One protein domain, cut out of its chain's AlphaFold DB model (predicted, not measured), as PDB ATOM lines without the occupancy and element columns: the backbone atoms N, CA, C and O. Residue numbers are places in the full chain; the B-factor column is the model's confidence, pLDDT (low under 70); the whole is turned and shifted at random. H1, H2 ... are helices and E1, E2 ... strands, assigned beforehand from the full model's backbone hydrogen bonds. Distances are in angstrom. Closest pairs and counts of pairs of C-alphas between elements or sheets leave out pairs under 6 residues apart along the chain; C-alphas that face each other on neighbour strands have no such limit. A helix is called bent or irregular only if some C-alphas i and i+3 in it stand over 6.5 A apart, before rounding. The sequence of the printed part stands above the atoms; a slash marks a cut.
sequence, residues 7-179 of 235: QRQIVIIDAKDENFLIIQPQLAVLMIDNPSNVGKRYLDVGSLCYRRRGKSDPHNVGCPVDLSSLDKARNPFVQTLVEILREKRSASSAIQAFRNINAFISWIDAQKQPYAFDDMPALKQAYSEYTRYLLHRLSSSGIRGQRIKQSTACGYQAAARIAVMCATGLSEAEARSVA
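This is residues 7 to 179 of the 235 residues of an uncharacterized protein of Pseudomonas wadenswilerensis (UniProt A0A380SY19). Helices H2 and H3 make a middle layer, with a small sheet of three strands over one side and the helical hairpin of H4 and H5 on the other, H5 crossing H3. Short H6 packs on H5. The 173 printed residues hold three named strands, then six named helices, mostly helix; the mixed sheet has the order E1 E2 E3. The whole is compact, with a radius of gyration of the C-alphas of 16.0 A and spans of 42 by 36 by 32 A.

Find C-alpha 11 at (200.475, 224.846, 89.449), where E1, residues 11 to 14, begins; E2, residues 28 to 33, and E3, residues 40 to 43, follow. After H1, residues 46 to 49, H2 runs 22.2 A over residues 72 to 86, irregular, with C-alphas 73 and 76 7.0 A apart. From C-alpha 91 at (197.617, 214.349, 73.758), H3 runs 26.5 A to residue 109. H4, residues 120 to 139, measures 29.2 A, and H5, residues 150 to 168, 26.7 A. H6, residues 172 to 177, comes last.

Parallel E1 and E2 have N 29 and O 11 at 2.8 A; the hairpin E2 and E3 has N 30 and O 43 at 2.9 A, both within hydrogen-bond range. H1 only grazes the sheet and touches H2, closest C-alphas Cys 49 and Arg 74, 5.2 A. H2 and H3, a helical hairpin, are on the same face at heights over the sheet of 10.0 A and 9.9 A: two layers, helices on one face. Look next at H5, the hub: its residues 155 to 163 alone touch H3, about perpendicular at 76 degrees, closest C-alphas Ile 101 and Ala 159, 5.1 A. Its residues 163 to 167 alone touch H2, closest C-alphas Phe 77 and Ala 167, 4.5 A. H4 touches H5 at a shallow tilt of 5 degrees, opposite ways, closest C-alphas Met 120 and Thr 168, 5.8 A. Every O i to N i+4 pair is within hydrogen-bond range in H3, H4, H5 and H6, 9 of 11 in H2; H1 is too short for one.

The farthest C-alphas, Asn 19 and Ile 143, are 50.4 A apart. The printed part has no cut; the links E1 to E2 and H1 to H2 are long. Residues 38 and 141 to 145 have pLDDT under 70.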
ATOM      1  N   GLN A   7     190.464 221.450  98.546       93.06
ATOM      2  CA  GLN A   7     191.084 221.884  97.304       93.06
ATOM      3  C   GLN A   7     192.510 222.353  97.609       93.06
ATOM      4  O   GLN A   7     192.714 223.366  98.278       93.06
ATOM      5  N   ARG A   8     193.501 221.592  97.144       93.69
ATOM      6  CA  ARG A   8     194.913 221.955  97.297       93.69
ATOM      7  C   ARG A   8     195.293 223.082  96.337       93.69
ATOM      8  O   ARG A   8     194.688 223.239  95.278       93.69
ATOM      9  N   GLN A   9     196.360 223.805  96.666       94.25
ATOM     10  CA  GLN A   9     197.029 224.667  95.692       94.25
ATOM     11  C   GLN A   9     197.528 223.830  94.509       94.25
ATOM     12  O   GLN A   9     197.955 222.686  94.694       94.25
ATOM     13  N   ILE A  10     197.468 224.395  93.303       95.88
ATOM     14  CA  ILE A  10     197.908 223.756  92.060       95.88
ATOM     15  C   ILE A  10     198.803 224.703  91.261       95.88
ATOM     16  O   ILE A  10     198.643 225.919  91.325       95.88
ATOM     17  N   VAL A  11     199.705 224.130  90.469       95.38
ATOM     18  CA  VAL A  11     200.475 224.846  89.449       95.38
ATOM     19  C   VAL A  11     200.181 224.187  88.111       95.38
ATOM     20  O   VAL A  11     200.430 222.994  87.936       95.38
ATOM     21  N   ILE A  12     199.612 224.959  87.189       95.06
ATOM     22  CA  ILE A  12     199.313 224.501  85.833       95.06
ATOM     23  C   ILE A  12     200.559 224.701  84.975       95.06
ATOM     24  O   ILE A  12     201.111 225.796  84.932       95.06
ATOM     25  N   ILE A  13     200.976 223.642  84.293       93.88
ATOM     26  CA  ILE A  13     202.194 223.598  83.484       93.88
ATOM     27  C   ILE A  13     201.792 223.184  82.073       93.88
ATOM     28  O   ILE A  13     201.115 222.168  81.913       93.88
ATOM     29  N   ASP A  14     202.181 223.946  81.050       92.25
ATOM     30  CA  ASP A  14     201.993 223.498  79.667       92.25
ATOM     31  C   ASP A  14     202.911 222.298  79.405       92.25
ATOM     32  O   ASP A  14     204.118 222.361  79.628       92.25
ATOM     33  N   ALA A  15     202.348 221.184  78.940       91.12
ATOM     34  CA  ALA A  15     203.132 219.995  78.632       91.12
ATOM     35  C   ALA A  15     204.163 220.228  77.514       91.12
ATOM     36  O   ALA A  15     205.110 219.456  77.419       91.12
ATOM     37  N   LYS A  16     203.994 221.266  76.686       88.69
ATOM     38  CA  LYS A  16     204.969 221.658  75.654       88.69
ATOM     39  C   LYS A  16     206.142 222.471  76.201       88.69
ATOM     40  O   LYS A  16     207.111 222.676  75.480       88.69
ATOM     41  N   ASP A  17     206.052 222.962  77.435       88.69
ATOM     42  CA  ASP A  17     207.162 223.654  78.080       88.69
ATOM     43  C   ASP A  17     208.112 222.628  78.708       88.69
ATOM     44  O   ASP A  17     207.932 222.196  79.850       88.69
ATOM     45  N   GLU A  18     209.103 222.206  77.923       81.62
ATOM     46  CA  GLU A  18     210.143 221.251  78.326       81.62
ATOM     47  C   GLU A  18     211.171 221.865  79.292       81.62
ATOM     48  O   GLU A  18     211.844 221.140  80.019       81.62
ATOM     49  N   ASN A  19     211.262 223.198  79.362       82.94
ATOM     50  CA  ASN A  19     212.220 223.890  80.228       82.94
ATOM     51  C   ASN A  19     211.688 224.088  81.654       82.94
ATOM     52  O   ASN A  19     212.433 224.487  82.554       82.94
ATOM     53  N   PHE A  20     210.399 223.825  81.886       85.25
ATOM     54  CA  PHE A  20     209.792 223.994  83.197       85.25
ATOM     55  C   PHE A  20     210.201 222.875  84.165       85.25
ATOM     56  O   PHE A  20     209.743 221.731  84.047       85.25
ATOM     57  N   LEU A  21     211.003 223.237  85.173       83.38
ATOM     58  CA  LEU A  21     211.438 222.350  86.254       83.38
ATOM     59  C   LEU A  21     210.385 222.241  87.370       83.38
ATOM     60  O   LEU A  21     210.006 223.228  88.004       83.38
ATOM     61  N   ILE A  22     209.970 221.013  87.687       86.62
ATOM     62  CA  ILE A  22     208.982 220.741  88.739       86.62
ATOM     63  C   ILE A  22     209.670 220.506  90.086       86.62
ATOM     64  O   ILE A  22     210.073 219.392  90.425       86.62
ATOM     65  N   ILE A  23     209.739 221.570  90.888       88.38
ATOM     66  CA  ILE A  23     210.317 221.544  92.243       88.38
ATOM     67  C   ILE A  23     209.334 220.954  93.269       88.38
ATOM     68  O   ILE A  23     209.745 220.290  94.218       88.38
ATOM     69  N   GLN A  24     208.029 221.177  93.082       93.56
ATOM     70  CA  GLN A  24     206.972 220.709  93.988       93.56
ATOM     71  C   GLN A  24     205.970 219.816  93.236       93.56
ATOM     72  O   GLN A  24     204.911 220.294  92.816       93.56
ATOM     73  N   PRO A  25     206.281 218.517  93.049       95.19
ATOM     74  CA  PRO A  25     205.472 217.605  92.236       95.19
ATOM     75  C   PRO A  25     204.024 217.499  92.704       95.19
ATOM     76  O   PRO A  25     203.115 217.443  91.882       95.19
ATOM     77  N   GLN A  26     203.789 217.582  94.015       96.50
ATOM     78  CA  GLN A  26     202.460 217.529  94.620       96.50
ATOM     79  C   GLN A  26     201.541 218.692  94.218       96.50
ATOM     80  O   GLN A  26     200.342 218.617  94.478       96.50
ATOM     81  N   LEU A  27     202.081 219.764  93.624       96.12
ATOM     82  CA  LEU A  27     201.297 220.889  93.115       96.12
ATOM     83  C   LEU A  27     200.941 220.745  91.629       96.12
ATOM     84  O   LEU A  27     199.960 221.343  91.186       96.12
ATOM     85  N   ALA A  28     201.687 219.941  90.874       96.31
ATOM     86  CA  ALA A  28     201.688 219.967  89.417       96.31
ATOM     87  C   ALA A  28     200.370 219.492  88.781       96.31
ATOM     88  O   ALA A  28     199.783 218.481  89.175       96.31
ATOM     89  N   VAL A  29     199.941 220.205  87.741       96.56
ATOM     90  CA  VAL A  29     198.865 219.824  86.825       96.56
ATOM     91  C   VAL A  29     199.354 220.069  85.402       96.56
ATOM     92  O   VAL A  29     199.665 221.202  85.043       96.56
ATOM     93  N   LEU A  30     199.401 219.026  84.573       95.44
ATOM     94  CA  LEU A  30     199.801 219.170  83.174       95.44
ATOM     95  C   LEU A  30     198.617 219.609  82.320       95.44
ATOM     96  O   LEU A  30     197.588 218.936  82.269       95.44
ATOM     97  N   MET A  31     198.784 220.720  81.618       94.69
ATOM     98  CA  MET A  31     197.881 221.204  80.591       94.69
ATOM     99  C   MET A  31     198.321 220.657  79.236       94.69
ATOM    100  O   MET A  31     199.451 220.854  78.802       94.69
ATOM    101  N   ILE A  32     197.405 219.988  78.551       93.31
ATOM    102  CA  ILE A  32     197.612 219.406  77.222       93.31
ATOM    103  C   ILE A  32     196.464 219.812  76.298       93.31
ATOM    104  O   ILE A  32     195.353 220.107  76.750       93.31
ATOM    105  N   ASP A  33     196.710 219.808  74.994       88.44
ATOM    106  CA  ASP A  33     195.666 220.095  74.010       88.44
ATOM    107  C   ASP A  33     194.577 219.015  74.038       88.44
ATOM    108  O   ASP A  33     194.857 217.824  74.181       88.44
ATOM    109  N   ASN A  34     193.309 219.410  73.913       81.00
ATOM    110  CA  ASN A  34     192.223 218.453  73.775       81.00
ATOM    111  C   ASN A  34     192.158 217.981  72.312       81.00
ATOM    112  O   ASN A  34     191.855 218.780  71.431       81.00
ATOM    113  N   PRO A  35     192.385 216.691  72.031       73.94
ATOM    114  CA  PRO A  35     192.381 216.178  70.662       73.94
ATOM    115  C   PRO A  35     190.980 216.153  70.033       73.94
ATOM    116  O   PRO A  35     190.868 216.021  68.820       73.94
ATOM    117  N   SER A  36     189.912 216.226  70.838       72.06
ATOM    118  CA  SER A  36     188.533 216.053  70.362       72.06
ATOM    119  C   SER A  36     187.757 217.358  70.177       72.06
ATOM    120  O   SER A  36     186.815 217.354  69.402       72.06
ATOM    121  N   ASN A  37     188.124 218.447  70.864       72.19
ATOM    122  CA  ASN A  37     187.448 219.752  70.799       72.19
ATOM    123  C   ASN A  37     188.479 220.881  70.939       72.19
ATOM    124  O   ASN A  37     189.521 220.671  71.554       72.19
ATOM    125  N   VAL A  38     188.143 222.097  70.494       68.50
ATOM    126  CA  VAL A  38     188.923 223.312  70.785       68.50
ATOM    127  C   VAL A  38     188.899 223.566  72.298       68.50
ATOM    128  O   VAL A  38     187.912 224.045  72.848       68.50
ATOM    129  N   GLY A  39     189.949 223.153  73.003       81.06
ATOM    130  CA  GLY A  39     190.056 223.312  74.451       81.06
ATOM    131  C   GLY A  39     191.293 222.634  75.028       81.06
ATOM    132  O   GLY A  39     192.022 221.932  74.328       81.06
ATOM    133  N   LYS A  40     191.528 222.831  76.325       87.38
ATOM    134  CA  LYS A  40     192.625 222.198  77.066       87.38
ATOM    135  C   LYS A  40     192.100 221.058  77.941       87.38
ATOM    136  O   LYS A  40     190.949 221.065  78.385       87.38
ATOM    137  N   ARG A  41     192.935 220.049  78.174       90.62
ATOM    138  CA  ARG A  41     192.730 219.017  79.197       90.62
ATOM    139  C   ARG A  41     193.799 219.164  80.266       90.62
ATOM    140  O   ARG A  41     194.937 219.501  79.966       90.62
ATOM    141  N   TYR A  42     193.406 218.872  81.499       93.75
ATOM    142  CA  TYR A  42     194.260 218.988  82.670       93.75
ATOM    143  C   TYR A  42     194.461 217.603  83.276       93.75
ATOM    144  O   TYR A  42     193.492 216.920  83.618       93.75
ATOM    145  N   LEU A  43     195.715 217.171  83.363       95.31
ATOM    146  CA  LEU A  43     196.122 215.933  84.011       95.31
ATOM    147  C   LEU A  43     196.677 216.293  85.386       95.31
ATOM    148  O   LEU A  43     197.784 216.817  85.502       95.31
ATOM    149  N   ASP A  44     195.893 216.034  86.427       96.38
ATOM    150  CA  ASP A  44     196.291 216.291  87.809       96.38
ATOM    151  C   ASP A  44     197.279 215.226  88.313       96.38
ATOM    152  O   ASP A  44     196.951 214.350  89.117       96.38
ATOM    153  N   VAL A  45     198.499 215.287  87.789       96.94
ATOM    154  CA  VAL A  45     199.607 214.402  88.156       96.94
ATOM    155  C   VAL A  45     200.027 214.576  89.615       96.94
ATOM    156  O   VAL A  45     200.313 213.582  90.279       96.94
ATOM    157  N   GLY A  46     199.983 215.801  90.146       97.44
ATOM    158  CA  GLY A  46     200.369 216.102  91.522       97.44
ATOM    159  C   GLY A  46     199.441 215.488  92.564       97.44
ATOM    160  O   GLY A  46     199.884 215.169  93.668       97.44
ATOM    161  N   SER A  47     198.179 215.213  92.215       97.06
ATOM    162  CA  SER A  47     197.283 214.468  93.106       97.06
ATOM    163  C   SER A  47     197.810 213.081  93.466       97.06
ATOM    164  O   SER A  47     197.515 212.587  94.554       97.06
ATOM    165  N   LEU A  48     198.618 212.457  92.601       97.31
ATOM    166  CA  LEU A  48     199.160 211.124  92.848       97.31
ATOM    167  C   LEU A  48     200.139 211.098  94.030       97.31
ATOM    168  O   LEU A  48     200.338 210.025  94.597       97.31
ATOM    169  N   CYS A  49     200.660 212.253  94.464       97.44
ATOM    170  CA  CYS A  49     201.428 212.388  95.703       97.44
ATOM    171  C   CYS A  49     200.591 212.167  96.974       97.44
ATOM    172  O   CYS A  49     201.160 212.006  98.047       97.44
ATOM    173  N   TYR A  50     199.259 212.153  96.891       96.62
ATOM    174  CA  TYR A  50     198.369 211.978  98.040       96.62
ATOM    175  C   TYR A  50     197.725 210.598  98.000       96.62
ATOM    176  O   TYR A  50     197.160 210.203  96.979       96.62
ATOM    177  N   ARG A  51     197.749 209.872  99.123       94.81
ATOM    178  CA  ARG A  51     197.118 208.542  99.228       94.81
ATOM    179  C   ARG A  51     195.595 208.619  99.219       94.81
ATOM    180  O   ARG A  51     194.924 207.658  98.862       94.81
ATOM    181  N   ARG A  52     195.025 209.759  99.610       94.81
ATOM    182  CA  ARG A  52     193.576 209.956  99.676       94.81
ATOM    183  C   ARG A  52     193.172 211.123  98.787       94.81
ATOM    184  O   ARG A  52     193.381 212.290  99.117       94.81
ATOM    185  N   ARG A  53     192.549 210.776  97.663       94.44
ATOM    186  CA  ARG A  53     192.031 211.707  96.656       94.44
ATOM    187  C   ARG A  53     190.506 211.651  96.639       94.44
ATOM    188  O   ARG A  53     189.920 210.568  96.662       94.44
ATOM    189  N   GLY A  54     189.873 212.812  96.612       91.69
ATOM    190  CA  GLY A  54     188.439 212.962  96.428       91.69
ATOM    191  C   GLY A  54     188.043 212.829  94.958       91.69
ATOM    192  O   GLY A  54     188.872 212.630  94.067       91.69
ATOM    193  N   LYS A  55     186.740 212.933  94.691       87.62
ATOM    194  CA  LYS A  55     186.226 212.922  93.318       87.62
ATOM    195  C   LYS A  55     186.595 214.229  92.622       87.62
ATOM    196  O   LYS A  55     186.419 215.298  93.197       87.62
ATOM    197  N   SER A  56     187.070 214.134  91.384       82.44
ATOM    198  CA  SER A  56     187.273 215.305  90.529       82.44
ATOM    199  C   SER A  56     185.941 216.007  90.258       82.44
ATOM    200  O   SER A  56     184.946 215.348  89.950       82.44
ATOM    201  N   ASP A  57     185.949 217.331  90.334       80.75
ATOM    202  CA  ASP A  57     184.829 218.192  89.962       80.75
ATOM    203  C   ASP A  57     185.056 218.722  88.536       80.75
ATOM    204  O   ASP A  57     186.131 219.250  88.259       80.75
ATOM    205  N   PRO A  58     184.086 218.591  87.612       77.00
ATOM    206  CA  PRO A  58     184.192 219.152  86.266       77.00
ATOM    207  C   PRO A  58     184.480 220.660  86.203       77.00
ATOM    208  O   PRO A  58     185.019 221.115  85.197       77.00
ATOM    209  N   HIS A  59     184.117 221.424  87.238       80.19
ATOM    210  CA  HIS A  59     184.262 222.884  87.271       80.19
ATOM    211  C   HIS A  59     185.601 223.345  87.851       80.19
ATOM    212  O   HIS A  59     185.963 224.508  87.687       80.19
ATOM    213  N   ASN A  60     186.342 222.451  88.511       84.31
ATOM    214  CA  ASN A  60     187.581 222.783  89.203       84.31
ATOM    215  C   ASN A  60     188.761 222.001  88.623       84.31
ATOM    216  O   ASN A  60     188.701 220.791  88.404       84.31
ATOM    217  N   VAL A  61     189.873 222.701  88.393       89.81
ATOM    218  CA  VAL A  61     191.127 222.052  88.011       89.81
ATOM    219  C   VAL A  61     191.781 221.483  89.268       89.81
ATOM    220  O   VAL A  61     191.983 222.185  90.257       89.81
ATOM    221  N   GLY A  62     192.133 220.202  89.200       89.81
ATOM    222  CA  GLY A  62     192.711 219.454  90.312       89.81
ATOM    223  C   GLY A  62     191.651 218.794  91.193       89.81
ATOM    224  O   GLY A  62     190.605 219.380  91.475       89.81
ATOM    225  N   CYS A  63     191.895 217.555  91.614       91.81
ATOM    226  CA  CYS A  63     191.009 216.866  92.540       91.81
ATOM    227  C   CYS A  63     191.286 217.309  93.987       91.81
ATOM    228  O   CYS A  63     192.436 217.579  94.352       91.81
ATOM    229  N   PRO A  64     190.244 217.375  94.831       94.25
ATOM    230  CA  PRO A  64     190.435 217.662  96.240       94.25
ATOM    231  C   PRO A  64     191.149 216.483  96.913       94.25
ATOM    232  O   PRO A  64     190.953 215.324  96.541       94.25
ATOM    233  N   VAL A  65     191.983 216.757  97.910       95.94
ATOM    234  CA  VAL A  65     192.818 215.756  98.593       95.94
ATOM    235  C   VAL A  65     192.742 215.916 100.106       95.94
ATOM    236  O   VAL A  65     192.429 216.989 100.621       95.94
ATOM    237  N   ASP A  66     193.046 214.846 100.833       96.00
ATOM    238  CA  ASP A  66     193.360 214.943 102.259       96.00
ATOM    239  C   ASP A  66     194.835 215.342 102.394       96.00
ATOM    240  O   ASP A  66     195.727 214.553 102.065       96.00
ATOM    241  N   LEU A  67     195.094 216.563 102.865       95.31
ATOM    242  CA  LEU A  67     196.453 217.101 102.988       95.31
ATOM    243  C   LEU A  67     197.332 216.272 103.932       95.31
ATOM    244  O   LEU A  67     198.543 216.206 103.728       95.31
ATOM    245  N   SER A  68     196.737 215.592 104.919       95.44
ATOM    246  CA  SER A  68     197.473 214.708 105.832       95.44
ATOM    247  C   SER A  68     197.933 213.406 105.166       95.44
ATOM    248  O   SER A  68     198.802 212.715 105.689       95.44
ATOM    249  N   SER A  69     197.385 213.082 103.989       95.38
ATOM    250  CA  SER A  69     197.720 211.879 103.220       95.38
ATOM    251  C   SER A  69     198.857 212.074 102.211       95.38
ATOM    252  O   SER A  69     199.083 211.193 101.375       95.38
ATOM    253  N   LEU A  70     199.544 213.222 102.259       96.25
ATOM    254  CA  LEU A  70     200.702 213.503 101.416       96.25
ATOM    255  C   LEU A  70     201.818 212.484 101.680       96.25
ATOM    256  O   LEU A  70     202.319 212.355 102.794       96.25
ATOM    257  N   ASP A  71     202.248 211.812 100.619       96.50
ATOM    258  CA  ASP A  71     203.307 210.818 100.622       96.50
ATOM    259  C   ASP A  71     204.481 211.315  99.776       96.50
ATOM    260  O   ASP A  71     204.481 211.230  98.546       96.50
ATOM    261  N   LYS A  72     205.503 211.855 100.448       95.44
ATOM    262  CA  LYS A  72     206.680 212.425  99.780       95.44
ATOM    263  C   LYS A  72     207.482 211.383  98.997       95.44
ATOM    264  O   LYS A  72     208.160 211.769  98.046       95.44
ATOM    265  N   ALA A  73     207.366 210.092  99.325       95.38
ATOM    266  CA  ALA A  73     208.017 209.020  98.569       95.38
ATOM    267  C   ALA A  73     207.507 208.934  97.118       95.38
ATOM    268  O   ALA A  73     208.178 208.391  96.248       95.38
ATOM    269  N   ARG A  74     206.341 209.522  96.821       96.38
ATOM    270  CA  ARG A  74     205.772 209.573  95.468       96.38
ATOM    271  C   ARG A  74     206.307 210.719  94.613       96.38
ATOM    272  O   ARG A  74     206.033 210.744  93.416       96.38
ATOM    273  N   ASN A  75     207.061 211.658  95.185       95.06
ATOM    274  CA  ASN A  75     207.565 212.817  94.446       95.06
ATOM    275  C   ASN A  75     208.467 212.428  93.259       95.06
ATOM    276  O   ASN A  75     208.178 212.910  92.162       95.06
ATOM    277  N   PRO A  76     209.473 211.537  93.409       93.75
ATOM    278  CA  PRO A  76     210.292 211.098  92.275       93.75
ATOM    279  C   PRO A  76     209.453 210.415  91.191       93.75
ATOM    280  O   PRO A  76     209.578 210.730  90.012       93.75
ATOM    281  N   PHE A  77     208.508 209.559  91.600       95.56
ATOM    282  CA  PHE A  77     207.560 208.915  90.692       95.56
ATOM    283  C   PHE A  77     206.767 209.934  89.856       95.56
ATOM    284  O   PHE A  77     206.661 209.772  88.640       95.56
ATOM    285  N   VAL A  78     206.214 210.982  90.483       96.69
ATOM    286  CA  VAL A  78     205.434 212.012  89.777       96.69
ATOM    287  C   VAL A  78     206.317 212.841  88.844       96.69
ATOM    288  O   VAL A  78     205.876 213.151  87.740       96.69
ATOM    289  N   GLN A  79     207.557 213.153  89.236       94.75
ATOM    290  CA  GLN A  79     208.514 213.846  88.363       94.75
ATOM    291  C   GLN A  79     208.793 213.032  87.099       94.75
ATOM    292  O   GLN A  79     208.571 213.520  85.994       94.75
ATOM    293  N   THR A  80     209.177 211.762  87.240       94.62
ATOM    294  CA  THR A  80     209.426 210.887  86.087       94.62
ATOM    295  C   THR A  80     208.167 210.675  85.246       94.62
ATOM    296  O   THR A  80     208.229 210.626  84.019       94.62
ATOM    297  N   LEU A  81     206.996 210.570  85.883       95.94
ATOM    298  CA  LEU A  81     205.728 210.437  85.172       95.94
ATOM    299  C   LEU A  81     205.426 211.657  84.293       95.94
ATOM    300  O   LEU A  81     204.914 211.476  83.190       95.94
ATOM    301  N   VAL A  82     205.717 212.873  84.761       95.44
ATOM    302  CA  VAL A  82     205.519 214.084  83.956       95.44
ATOM    303  C   VAL A  82     206.307 214.001  82.657       95.44
ATOM    304  O   VAL A  82     205.710 214.179  81.596       95.44
ATOM    305  N   GLU A  83     207.591 213.660  82.727       93.81
ATOM    306  CA  GLU A  83     208.432 213.569  81.529       93.81
ATOM    307  C   GLU A  83     207.908 212.502  80.559       93.81
ATOM    308  O   GLU A  83     207.679 212.781  79.384       93.81
ATOM    309  N   ILE A  84     207.528 211.321  81.062       93.88
ATOM    310  CA  ILE A  84     206.922 210.269  80.225       93.88
ATOM    311  C   ILE A  84     205.623 210.727  79.548       93.88
ATOM    312  O   ILE A  84     205.288 210.250  78.457       93.88
ATOM    313  N   LEU A  85     204.831 211.575  80.210       94.81
ATOM    314  CA  LEU A  85     203.595 212.115  79.643       94.81
ATOM    315  C   LEU A  85     203.874 213.186  78.583       94.81
ATOM    316  O   LEU A  85     203.147 213.209  77.588       94.81
ATOM    317  N   ARG A  86     204.914 214.013  78.760       92.81
ATOM    318  CA  ARG A  86     205.381 214.993  77.761       92.81
ATOM    319  C   ARG A  86     205.897 214.311  76.494       92.81
ATOM    320  O   ARG A  86     205.524 214.700  75.395       92.81
ATOM    321  N   GLU A  87     206.638 213.214  76.642       92.94
ATOM    322  CA  GLU A  87     207.195 212.429  75.527       92.94
ATOM    323  C   GLU A  87     206.141 211.671  74.694       92.94
ATOM    324  O   GLU A  87     206.450 211.023  73.685       92.94
ATOM    325  N   LYS A  88     204.864 211.684  75.097       93.00
ATOM    326  CA  LYS A  88     203.818 211.004  74.333       93.00
ATOM    327  C   LYS A  88     203.563 211.706  73.004       93.00
ATOM    328  O   LYS A  88     203.234 212.882  72.945       93.00
ATOM    329  N   ARG A  89     203.551 210.909  71.930       87.75
ATOM    330  CA  ARG A  89     203.326 211.349  70.537       87.75
ATOM    331  C   ARG A  89     202.043 212.154  70.311       87.75
ATOM    332  O   ARG A  89     201.924 212.838  69.304       87.75
ATOM    333  N   SER A  90     201.040 211.999  71.173       90.88
ATOM    334  CA  SER A  90     199.783 212.738  71.069       90.88
ATOM    335  C   SER A  90     199.150 212.965  72.434       90.88
ATOM    336  O   SER A  90     199.253 212.116  73.328       90.88
ATOM    337  N   ALA A  91     198.387 214.052  72.556       91.19
ATOM    338  CA  ALA A  91     197.617 214.349  73.758       91.19
ATOM    339  C   ALA A  91     196.663 213.204  74.142       91.19
ATOM    340  O   ALA A  91     196.583 212.839  75.313       91.19
ATOM    341  N   SER A  92     196.008 212.556  73.167       92.19
ATOM    342  CA  SER A  92     195.167 211.369  73.413       92.19
ATOM    343  C   SER A  92     195.928 210.260  74.137       92.19
ATOM    344  O   SER A  92     195.412 209.659  75.082       92.19
ATOM    345  N   SER A  93     197.162 209.984  73.704       92.88
ATOM    346  CA  SER A  93     197.982 208.932  74.303       92.88
ATOM    347  C   SER A  93     198.471 209.297  75.709       92.88
ATOM    348  O   SER A  93     198.454 208.428  76.582       92.88
ATOM    349  N   ALA A  94     198.793 210.570  75.971       94.81
ATOM    350  CA  ALA A  94     199.092 211.077  77.314       94.81
ATOM    351  C   ALA A  94     197.890 210.957  78.262       94.81
ATOM    352  O   ALA A  94     198.015 210.395  79.351       94.81
ATOM    353  N   ILE A  95     196.700 211.389  77.824       94.62
ATOM    354  CA  ILE A  95     195.450 211.266  78.596       94.62
ATOM    355  C   ILE A  95     195.193 209.807  78.965       94.62
ATOM    356  O   ILE A  95     194.888 209.494  80.117       94.62
ATOM    357  N   GLN A  96     195.297 208.904  77.987       94.75
ATOM    358  CA  GLN A  96     195.018 207.491  78.206       94.75
ATOM    359  C   GLN A  96     196.047 206.838  79.135       94.75
ATOM    360  O   GLN A  96     195.661 206.060  80.012       94.75
ATOM    361  N   ALA A  97     197.334 207.165  78.977       96.44
ATOM    362  CA  ALA A  97     198.394 206.688  79.858       96.44
ATOM    363  C   ALA A  97     198.154 207.148  81.301       96.44
ATOM    364  O   ALA A  97     198.089 206.310  82.199       96.44
ATOM    365  N   PHE A  98     197.918 208.446  81.513       97.25
ATOM    366  CA  PHE A  98     197.641 208.998  82.838       97.25
ATOM    367  C   PHE A  98     196.412 208.353  83.489       97.25
ATOM    368  O   PHE A  98     196.478 207.930  84.640       97.25
ATOM    369  N   ARG A  99     195.304 208.198  82.752       95.94
ATOM    370  CA  ARG A  99     194.089 207.536  83.264       95.94
ATOM    371  C   ARG A  99     194.359 206.108  83.734       95.94
ATOM    372  O   ARG A  99     193.889 205.720  84.800       95.94
ATOM    373  N   ASN A 100     195.106 205.333  82.951       97.69
ATOM    374  CA  ASN A 100     195.413 203.947  83.297       97.69
ATOM    375  C   ASN A 100     196.402 203.854  84.472       97.69
ATOM    376  O   ASN A 100     196.249 202.976  85.317       97.69
ATOM    377  N   ILE A 101     197.374 204.768  84.555       98.25
ATOM    378  CA  ILE A 101     198.304 204.864  85.690       98.25
ATOM    379  C   ILE A 101     197.539 205.236  86.960       98.25
ATOM    380  O   ILE A 101     197.653 204.546  87.969       98.25
ATOM    381  N   ASN A 102     196.674 206.252  86.901       97.12
ATOM    382  CA  ASN A 102     195.829 206.649  88.023       97.12
ATOM    383  C   ASN A 102     194.919 205.502  88.502       97.12
ATOM    384  O   ASN A 102     194.663 205.390  89.697       97.12
ATOM    385  N   ALA A 103     194.461 204.620  87.606       96.81
ATOM    386  CA  ALA A 103     193.702 203.429  87.995       96.81
ATOM    387  C   ALA A 103     194.536 202.456  88.848       96.81
ATOM    388  O   ALA A 103     194.030 201.941  89.843       96.81
ATOM    389  N   PHE A 104     195.811 202.246  88.504       98.00
ATOM    390  CA  PHE A 104     196.729 201.438  89.310       98.00
ATOM    391  C   PHE A 104     197.042 202.096  90.659       98.00
ATOM    392  O   PHE A 104     196.930 201.438  91.689       98.00
ATOM    393  N   ILE A 105     197.340 203.401  90.679       97.56
ATOM    394  CA  ILE A 105     197.615 204.120  91.936       97.56
ATOM    395  C   ILE A 105     196.386 204.121  92.848       97.56
ATOM    396  O   ILE A 105     196.489 203.845  94.036       97.56
ATOM    397  N   SER A 106     195.198 204.345  92.288       96.00
ATOM    398  CA  SER A 106     193.946 204.278  93.050       96.00
ATOM    399  C   SER A 106     193.653 202.870  93.567       96.00
ATOM    400  O   SER A 106     193.059 202.730  94.631       96.00
ATOM    401  N   TRP A 107     194.077 201.826  92.848       96.81
ATOM    402  CA  TRP A 107     194.004 200.460  93.353       96.81
ATOM    403  C   TRP A 107     194.981 200.235  94.513       96.81
ATOM    404  O   TRP A 107     194.563 199.673  95.520       96.81
ATOM    405  N   ILE A 108     196.228 200.713  94.420       96.69
ATOM    406  CA  ILE A 108     197.205 200.672  95.524       96.69
ATOM    407  C   ILE A 108     196.623 201.333  96.778       96.69
ATOM    408  O   ILE A 108     196.624 200.735  97.850       96.69
ATOM    409  N   ASP A 109     196.073 202.538  96.629       95.19
ATOM    410  CA  ASP A 109     195.532 203.327  97.741       95.19
ATOM    411  C   ASP A 109     194.288 202.696  98.386       95.19
ATOM    412  O   ASP A 109     193.956 203.001  99.530       95.19
ATOM    413  N   ALA A 110     193.592 201.820  97.659       94.50
ATOM    414  CA  ALA A 110     192.423 201.098  98.150       94.50
ATOM    415  C   ALA A 110     192.774 199.804  98.904       94.50
ATOM    416  O   ALA A 110     191.873 199.166  99.457       94.50
ATOM    417  N   GLN A 111     194.044 199.382  98.918       94.62
ATOM    418  CA  GLN A 111     194.439 198.183  99.653       94.62
ATOM    419  C   GLN A 111     194.407 198.417 101.163       94.62
ATOM    420  O   GLN A 111     194.706 199.501 101.660       94.62
ATOM    421  N   LYS A 112     194.058 197.364 101.912       90.56
ATOM    422  CA  LYS A 112     194.021 197.413 103.383       90.56
ATOM    423  C   LYS A 112     195.396 197.698 103.983       90.56
ATOM    424  O   LYS A 112     195.480 198.376 105.000       90.56
ATOM    425  N   GLN A 113     196.437 197.140 103.367       89.50
ATOM    426  CA  GLN A 113     197.824 197.386 103.727       89.50
ATOM    427  C   GLN A 113     198.450 198.271 102.648       89.50
ATOM    428  O   GLN A 113     198.401 197.899 101.473       89.50
ATOM    429  N   PRO A 114     198.991 199.446 103.009       88.12
ATOM    430  CA  PRO A 114     199.580 200.348 102.037       88.12
ATOM    431  C   PRO A 114     200.909 199.781 101.528       88.12
ATOM    432  O   PRO A 114     201.758 199.380 102.321       88.12
ATOM    433  N   TYR A 115     201.118 199.813 100.213       92.88
ATOM    434  CA  TYR A 115     202.446 199.581  99.646       92.88
ATOM    435  C   TYR A 115     203.281 200.856  99.774       92.88
ATOM    436  O   TYR A 115     202.849 201.937  99.359       92.88
ATOM    437  N   ALA A 116     204.468 200.721 100.356       91.75
ATOM    438  CA  ALA A 116     205.442 201.796 100.440       91.75
ATOM    439  C   ALA A 116     206.006 202.097  99.040       91.75
ATOM    440  O   ALA A 116     206.351 201.186  98.291       91.75
ATOM    441  N   PHE A 117     206.033 203.376  98.662       89.38
ATOM    442  CA  PHE A 117     206.439 203.811  97.320       89.38
ATOM    443  C   PHE A 117     207.959 203.933  97.155       89.38
ATOM    444  O   PHE A 117     208.459 203.947  96.036       89.38
ATOM    445  N   ASP A 118     208.674 204.016  98.270       90.06
ATOM    446  CA  ASP A 118     210.130 203.989  98.401       90.06
ATOM    447  C   ASP A 118     210.690 202.566  98.577       90.06
ATOM    448  O   ASP A 118     211.906 202.386  98.616       90.06
ATOM    449  N   ASP A 119     209.826 201.546  98.630       94.81
ATOM    450  CA  ASP A 119     210.219 200.142  98.736       94.81
ATOM    451  C   ASP A 119     209.984 199.394  97.415       94.81
ATOM    452  O   ASP A 119     208.857 199.092  97.002       94.81
ATOM    453  N   MET A 120     211.080 199.070  96.729       95.56
ATOM    454  CA  MET A 120     211.041 198.382  95.440       95.56
ATOM    455  C   MET A 120     210.369 196.993  95.528       95.56
ATOM    456  O   MET A 120     209.496 196.718  94.696       95.56
ATOM    457  N   PRO A 121     210.725 196.103  96.478       97.06
ATOM    458  CA  PRO A 121     209.973 194.884  96.770       97.06
ATOM    459  C   PRO A 121     208.457 195.085  96.903       97.06
ATOM    460  O   PRO A 121     207.704 194.391  96.212       97.06
ATOM    461  N   ALA A 122     208.000 196.053  97.707       96.88
ATOM    462  CA  ALA A 122     206.572 196.327  97.874       96.88
ATOM    463  C   ALA A 122     205.895 196.728  96.556       96.88
ATOM    464  O   ALA A 122     204.808 196.237  96.248       96.88
ATOM    465  N   LEU A 123     206.532 197.562  95.729       97.12
ATOM    466  CA  LEU A 123     205.980 197.958  94.429       97.12
ATOM    467  C   LEU A 123     205.946 196.808  93.414       97.12
ATOM    468  O   LEU A 123     204.980 196.685  92.652       97.12
ATOM    469  N   LYS A 124     206.956 195.927  93.418       97.56
ATOM    470  CA  LYS A 124     206.937 194.696  92.609       97.56
ATOM    471  C   LYS A 124     205.772 193.797  93.024       97.56
ATOM    472  O   LYS A 124     205.033 193.307  92.165       97.56
ATOM    473  N   GLN A 125     205.565 193.630  94.330       97.50
ATOM    474  CA  GLN A 125     204.438 192.874  94.868       97.50
ATOM    475  C   GLN A 125     203.099 193.506  94.466       97.50
ATOM    476  O   GLN A 125     202.246 192.807  93.917       97.50
ATOM    477  N   ALA A 126     202.938 194.821  94.639       97.88
ATOM    478  CA  ALA A 126     201.733 195.553  94.250       97.88
ATOM    479  C   ALA A 126     201.381 195.335  92.772       97.88
ATOM    480  O   ALA A 126     200.225 195.099  92.425       97.88
ATOM    481  N   TYR A 127     202.376 195.364  91.885       98.25
ATOM    482  CA  TYR A 127     202.165 195.139  90.456       98.25
ATOM    483  C   TYR A 127     201.785 193.692  90.114       98.25
ATOM    484  O   TYR A 127     200.896 193.465  89.282       98.25
ATOM    485  N   SER A 128     202.401 192.711  90.776       97.81
ATOM    486  CA  SER A 128     202.031 191.297  90.642       97.81
ATOM    487  C   SER A 128     200.594 191.044  91.115       97.81
ATOM    488  O   SER A 128     199.789 190.424  90.411       97.81
ATOM    489  N   GLU A 129     200.219 191.602  92.265       97.69
ATOM    490  CA  GLU A 129     198.874 191.480  92.829       97.69
ATOM    491  C   GLU A 129     197.821 192.221  92.004       97.69
ATOM    492  O   GLU A 129     196.751 191.667  91.734       97.69
ATOM    493  N   TYR A 130     198.140 193.416  91.506       97.94
ATOM    494  CA  TYR A 130     197.272 194.140  90.584       97.94
ATOM    495  C   TYR A 130     197.046 193.355  89.293       97.94
ATOM    496  O   TYR A 130     195.918 193.249  88.817       97.94
ATOM    497  N   THR A 131     198.094 192.736  88.744       97.44
ATOM    498  CA  THR A 131     197.972 191.869  87.565       97.44
ATOM    499  C   THR A 131     197.039 190.687  87.839       97.44
ATOM    500  O   THR A 131     196.159 190.402  87.024       97.44
ATOM    501  N   ARG A 132     197.154 190.035  89.003       95.75
ATOM    502  CA  ARG A 132     196.230 188.964  89.415       95.75
ATOM    503  C   ARG A 132     194.791 189.466  89.533       95.75
ATOM    504  O   ARG A 132     193.868 188.803  89.062       95.75
ATOM    505  N   TYR A 133     194.598 190.656  90.098       94.94
ATOM    506  CA  TYR A 133     193.298 191.322  90.160       94.94
ATOM    507  C   TYR A 133     192.711 191.575  88.760       94.94
ATOM    508  O   TYR A 133     191.533 191.295  88.525       94.94
ATOM    509  N   LEU A 134     193.519 192.036  87.800       95.00
ATOM    510  CA  LEU A 134     193.090 192.222  86.410       95.00
ATOM    511  C   LEU A 134     192.707 190.895  85.741       95.00
ATOM    512  O   LEU A 134     191.668 190.834  85.083       95.00
ATOM    513  N   LEU A 135     193.495 189.832  85.937       92.94
ATOM    514  CA  LEU A 135     193.194 188.488  85.428       92.94
ATOM    515  C   LEU A 135     191.868 187.957  85.985       92.94
ATOM    516  O   LEU A 135     191.030 187.476  85.224       92.94
ATOM    517  N   HIS A 136     191.624 188.128  87.285       91.00
ATOM    518  CA  HIS A 136     190.346 187.766  87.898       91.00
ATOM    519  C   HIS A 136     189.173 188.558  87.293       91.00
ATOM    520  O   HIS A 136     188.098 188.012  87.034       91.00
ATOM    521  N   ARG A 137     189.363 189.851  86.999       90.56
ATOM    522  CA  ARG A 137     188.347 190.672  86.319       90.56
ATOM    523  C   ARG A 137     188.129 190.306  84.852       90.56
ATOM    524  O   ARG A 137     187.098 190.680  84.301       90.56
ATOM    525  N   LEU A 138     189.053 189.595  84.210       89.31
ATOM    526  CA  LEU A 138     188.843 189.060  82.862       89.31
ATOM    527  C   LEU A 138     187.951 187.815  82.871       89.31
ATOM    528  O   LEU A 138     187.102 187.674  81.985       89.31
ATOM    529  N   SER A 139     188.137 186.940  83.865       83.00
ATOM    530  CA  SER A 139     187.424 185.662  84.004       83.00
ATOM    531  C   SER A 139     186.075 185.774  84.718       83.00
ATOM    532  O   SER A 139     185.209 184.924  84.518       83.00
ATOM    533  N   SER A 140     185.867 186.826  85.515       79.81
ATOM    534  CA  SER A 140     184.605 187.068  86.219       79.81
ATOM    535  C   SER A 140     183.437 187.173  85.227       79.81
ATOM    536  O   SER A 140     183.342 188.133  84.461       79.81
ATOM    537  N   SER A 141     182.530 186.197  85.254       57.38
ATOM    538  CA  SER A 141     181.272 186.196  84.502       57.38
ATOM    539  C   SER A 141     180.109 186.227  85.494       57.38
ATOM    540  O   SER A 141     179.983 185.367  86.356       57.38
ATOM    541  N   GLY A 142     179.290 187.278  85.443       52.09
ATOM    542  CA  GLY A 142     178.135 187.417  86.328       52.09
ATOM    543  C   GLY A 142     177.536 188.821  86.308       52.09
ATOM    544  O   GLY A 142     178.236 189.796  86.050       52.09
ATOM    545  N   ILE A 143     176.241 188.916  86.627       49.34
ATOM    546  CA  ILE A 143     175.394 190.128  86.554       49.34
ATOM    547  C   ILE A 143     175.910 191.279  87.453       49.34
ATOM    548  O   ILE A 143     175.593 192.441  87.221       49.34
ATOM    549  N   ARG A 144     176.757 190.979  88.452       54.50
ATOM    550  CA  ARG A 144     177.429 191.958  89.340       54.50
ATOM    551  C   ARG A 144     178.948 192.060  89.125       54.50
ATOM    552  O   ARG A 144     179.617 192.826  89.816       54.50
ATOM    553  N   GLY A 145     179.510 191.274  88.206       55.69
ATOM    554  CA  GLY A 145     180.944 191.234  87.937       55.69
ATOM    555  C   GLY A 145     181.373 192.419  87.078       55.69
ATOM    556  O   GLY A 145     180.871 192.606  85.975       55.69
ATOM    557  N   GLN A 146     182.342 193.203  87.552       70.44
ATOM    558  CA  GLN A 146     182.961 194.296  86.788       70.44
ATOM    559  C   GLN A 146     183.945 193.740  85.743       70.44
ATOM    560  O   GLN A 146     185.142 194.064  85.777       70.44
ATOM    561  N   ARG A 147     183.448 192.860  84.857       86.62
ATOM    562  CA  ARG A 147     184.231 192.220  83.798       86.62
ATOM    563  C   ARG A 147     184.815 193.289  82.890       86.62
ATOM    564  O   ARG A 147     184.102 194.179  82.430       86.62
ATOM    565  N   ILE A 148     186.107 193.190  82.608       90.38
ATOM    566  CA  ILE A 148     186.785 194.091  81.671       90.38
ATOM    567  C   ILE A 148     187.126 193.367  80.378       90.38
ATOM    568  O   ILE A 148     187.266 192.147  80.345       90.38
ATOM    569  N   LYS A 149     187.259 194.130  79.291       90.44
ATOM    570  CA  LYS A 149     187.775 193.597  78.030       90.44
ATOM    571  C   LYS A 149     189.265 193.284  78.183       90.44
ATOM    572  O   LYS A 149     189.979 193.973  78.912       90.44
ATOM    573  N   GLN A 150     189.747 192.300  77.432       91.06
ATOM    574  CA  GLN A 150     191.165 191.939  77.405       91.06
ATOM    575  C   GLN A 150     192.072 193.111  77.014       91.06
ATOM    576  O   GLN A 150     193.069 193.364  77.685       91.06
ATOM    577  N   SER A 151     191.685 193.881  75.995       91.50
ATOM    578  CA  SER A 151     192.412 195.089  75.594       91.50
ATOM    579  C   SER A 151     192.501 196.118  76.727       91.50
ATOM    580  O   SER A 151     193.550 196.725  76.928       91.50
ATOM    581  N   THR A 152     191.435 196.270  77.522       92.88
ATOM    582  CA  THR A 152     191.419 197.139  78.709       92.88
ATOM    583  C   THR A 152     192.377 196.634  79.787       92.88
ATOM    584  O   THR A 152     193.172 197.417  80.297       92.88
ATOM    585  N   ALA A 153     192.348 195.337  80.108       94.88
ATOM    586  CA  ALA A 153     193.261 194.748  81.090       94.88
ATOM    587  C   ALA A 153     194.731 194.874  80.665       94.88
ATOM    588  O   ALA A 153     195.567 195.258  81.476       94.88
ATOM    589  N   CYS A 154     195.036 194.629  79.387       95.38
ATOM    590  CA  CYS A 154     196.373 194.839  78.837       95.38
ATOM    591  C   CYS A 154     196.809 196.308  78.968       95.38
ATOM    592  O   CYS A 154     197.910 196.583  79.443       95.38
ATOM    593  N   GLY A 155     195.931 197.260  78.633       95.94
ATOM    594  CA  GLY A 155     196.204 198.690  78.802       95.94
ATOM    595  C   GLY A 155     196.453 199.097  80.260       95.94
ATOM    596  O   GLY A 155     197.338 199.912  80.523       95.94
ATOM    597  N   TYR A 156     195.715 198.518  81.210       97.81
ATOM    598  CA  TYR A 156     195.934 198.729  82.644       97.81
ATOM    599  C   TYR A 156     197.239 198.112  83.136       97.81
ATOM    600  O   TYR A 156     197.963 198.766  83.883       97.81
ATOM    601  N   GLN A 157     197.577 196.899  82.699       98.00
ATOM    602  CA  GLN A 157     198.840 196.270  83.072       98.00
ATOM    603  C   GLN A 157     200.039 197.041  82.510       98.00
ATOM    604  O   GLN A 157     200.994 197.299  83.237       98.00
ATOM    605  N   ALA A 158     199.995 197.438  81.236       97.00
ATOM    606  CA  ALA A 158     201.074 198.202  80.615       97.00
ATOM    607  C   ALA A 158     201.319 199.532  81.345       97.00
ATOM    608  O   ALA A 158     202.464 199.908  81.581       97.00
ATOM    609  N   ALA A 159     200.250 200.214  81.757       97.38
ATOM    610  CA  ALA A 159     200.337 201.434  82.549       97.38
ATOM    611  C   ALA A 159     200.867 201.196  83.971       97.38
ATOM    612  O   ALA A 159     201.712 201.955  84.433       97.38
ATOM    613  N   ALA A 160     200.422 200.134  84.648       98.12
ATOM    614  CA  ALA A 160     200.954 199.764  85.959       98.12
ATOM    615  C   ALA A 160     202.455 199.451  85.890       98.12
ATOM    616  O   ALA A 160     203.210 199.883  86.754       98.12
ATOM    617  N   ARG A 161     202.908 198.793  84.814       97.69
ATOM    618  CA  ARG A 161     204.335 198.560  84.561       97.69
ATOM    619  C   ARG A 161     205.112 199.869  84.435       97.69
ATOM    620  O   ARG A 161     206.138 200.009  85.087       97.69
ATOM    621  N   ILE A 162     204.611 200.825  83.646       97.44
ATOM    622  CA  ILE A 162     205.216 202.165  83.542       97.44
ATOM    623  C   ILE A 162     205.296 202.812  84.928       97.44
ATOM    624  O   ILE A 162     206.337 203.343  85.283       97.44
ATOM    625  N   ALA A 163     204.235 202.718  85.732       97.25
ATOM    626  CA  ALA A 163     204.232 203.304  87.066       97.25
ATOM    627  C   ALA A 163     205.302 202.696  87.989       97.25
ATOM    628  O   ALA A 163     205.989 203.435  88.690       97.25
ATOM    629  N   VAL A 164     205.488 201.370  87.947       97.19
ATOM    630  CA  VAL A 164     206.578 200.696  88.671       97.19
ATOM    631  C   VAL A 164     207.936 201.165  88.168       97.19
ATOM    632  O   VAL A 164     208.789 201.488  88.986       97.19
ATOM    633  N   MET A 165     208.143 201.243  86.851       96.75
ATOM    634  CA  MET A 165     209.401 201.735  86.276       96.75
ATOM    635  C   MET A 165     209.704 203.166  86.743       96.75
ATOM    636  O   MET A 165     210.806 203.419  87.214       96.75
ATOM    637  N   CYS A 166     208.716 204.069  86.715       95.19
ATOM    638  CA  CYS A 166     208.858 205.437  87.223       95.19
ATOM    639  C   CYS A 166     209.248 205.483  88.703       95.19
ATOM    640  O   CYS A 166     210.048 206.320  89.101       95.19
ATOM    641  N   ALA A 167     208.651 204.624  89.526       95.50
ATOM    642  CA  ALA A 167     208.865 204.651  90.968       95.50
ATOM    643  C   ALA A 167     210.162 203.951  91.404       95.50
ATOM    644  O   ALA A 167     210.715 204.289  92.442       95.50
ATOM    645  N   THR A 168     210.647 202.975  90.629       95.06
ATOM    646  CA  THR A 168     211.756 202.091  91.037       95.06
ATOM    647  C   THR A 168     213.018 202.224  90.189       95.06
ATOM    648  O   THR A 168     214.054 201.691  90.574       95.06
ATOM    649  N   GLY A 169     212.946 202.876  89.025       94.25
ATOM    650  CA  GLY A 169     214.053 202.957  88.066       94.25
ATOM    651  C   GLY A 169     214.361 201.647  87.328       94.25
ATOM    652  O   GLY A 169     215.359 201.576  86.618       94.25
ATOM    653  N   LEU A 170     213.529 200.609  87.477       94.88
ATOM    654  CA  LEU A 170     213.717 199.330  86.786       94.88
ATOM    655  C   LEU A 170     213.662 199.488  85.263       94.88
ATOM    656  O   LEU A 170     212.838 200.233  84.722       94.88
ATOM    657  N   SER A 171     214.474 198.691  84.569       96.06
ATOM    658  CA  SER A 171     214.394 198.565  83.116       96.06
ATOM    659  C   SER A 171     213.063 197.943  82.683       96.06
ATOM    660  O   SER A 171     212.387 197.240  83.443       96.06
ATOM    661  N   GLU A 172     212.679 198.142  81.417       92.81
ATOM    662  CA  GLU A 172     211.458 197.520  80.899       92.81
ATOM    663  C   GLU A 172     211.516 195.984  80.978       92.81
ATOM    664  O   GLU A 172     210.498 195.349  81.263       92.81
ATOM    665  N   ALA A 173     212.690 195.383  80.762       93.38
ATOM    666  CA  ALA A 173     212.873 193.935  80.833       93.38
ATOM    667  C   ALA A 173     212.613 193.400  82.250       93.38
ATOM    668  O   ALA A 173     211.850 192.447  82.418       93.38
ATOM    669  N   GLU A 174     213.173 194.055  83.268       96.25
ATOM    670  CA  GLU A 174     212.956 193.691  84.671       96.25
ATOM    671  C   GLU A 174     211.505 193.922  85.088       96.25
ATOM    672  O   GLU A 174     210.886 193.055  85.693       96.25
ATOM    673  N   ALA A 175     210.913 195.059  84.723       94.94
ATOM    674  CA  ALA A 175     209.526 195.340  85.073       94.94
ATOM    675  C   ALA A 175     208.549 194.362  84.389       94.94
ATOM    676  O   ALA A 175     207.503 194.035  84.950       94.94
ATOM    677  N   ARG A 176     208.871 193.858  83.188       93.81
ATOM    678  CA  ARG A 176     208.074 192.826  82.502       93.81
ATOM    679  C   ARG A 176     208.141 191.462  83.191       93.81
ATOM    680  O   ARG A 176     207.151 190.742  83.114       93.81
ATOM    681  N   SER A 177     209.243 191.109  83.855       93.38
ATOM    682  CA  SER A 177     209.402 189.791  84.493       93.38
ATOM    683  C   SER A 177     208.674 189.655  85.837       93.38
ATOM    684  O   SER A 177     208.452 188.541  86.301       93.38
ATOM    685  N   VAL A 178     208.245 190.768  86.445       94.88
ATOM    686  CA  VAL A 178     207.596 190.788  87.771       94.88
ATOM    687  C   VAL A 178     206.213 190.121  87.790       94.88
ATOM    688  O   VAL A 178     205.790 189.607  88.828       94.88
ATOM    689  N   ALA A 179     205.474 190.145  86.679       95.00
ATOM    690  CA  ALA A 179     204.086 189.689  86.646       95.00
ATOM    691  C   ALA A 179     203.721 188.993  85.329       95.00
ATOM    692  O   ALA A 179     204.278 189.286  84.273       95.00
TER     693      ALA A 179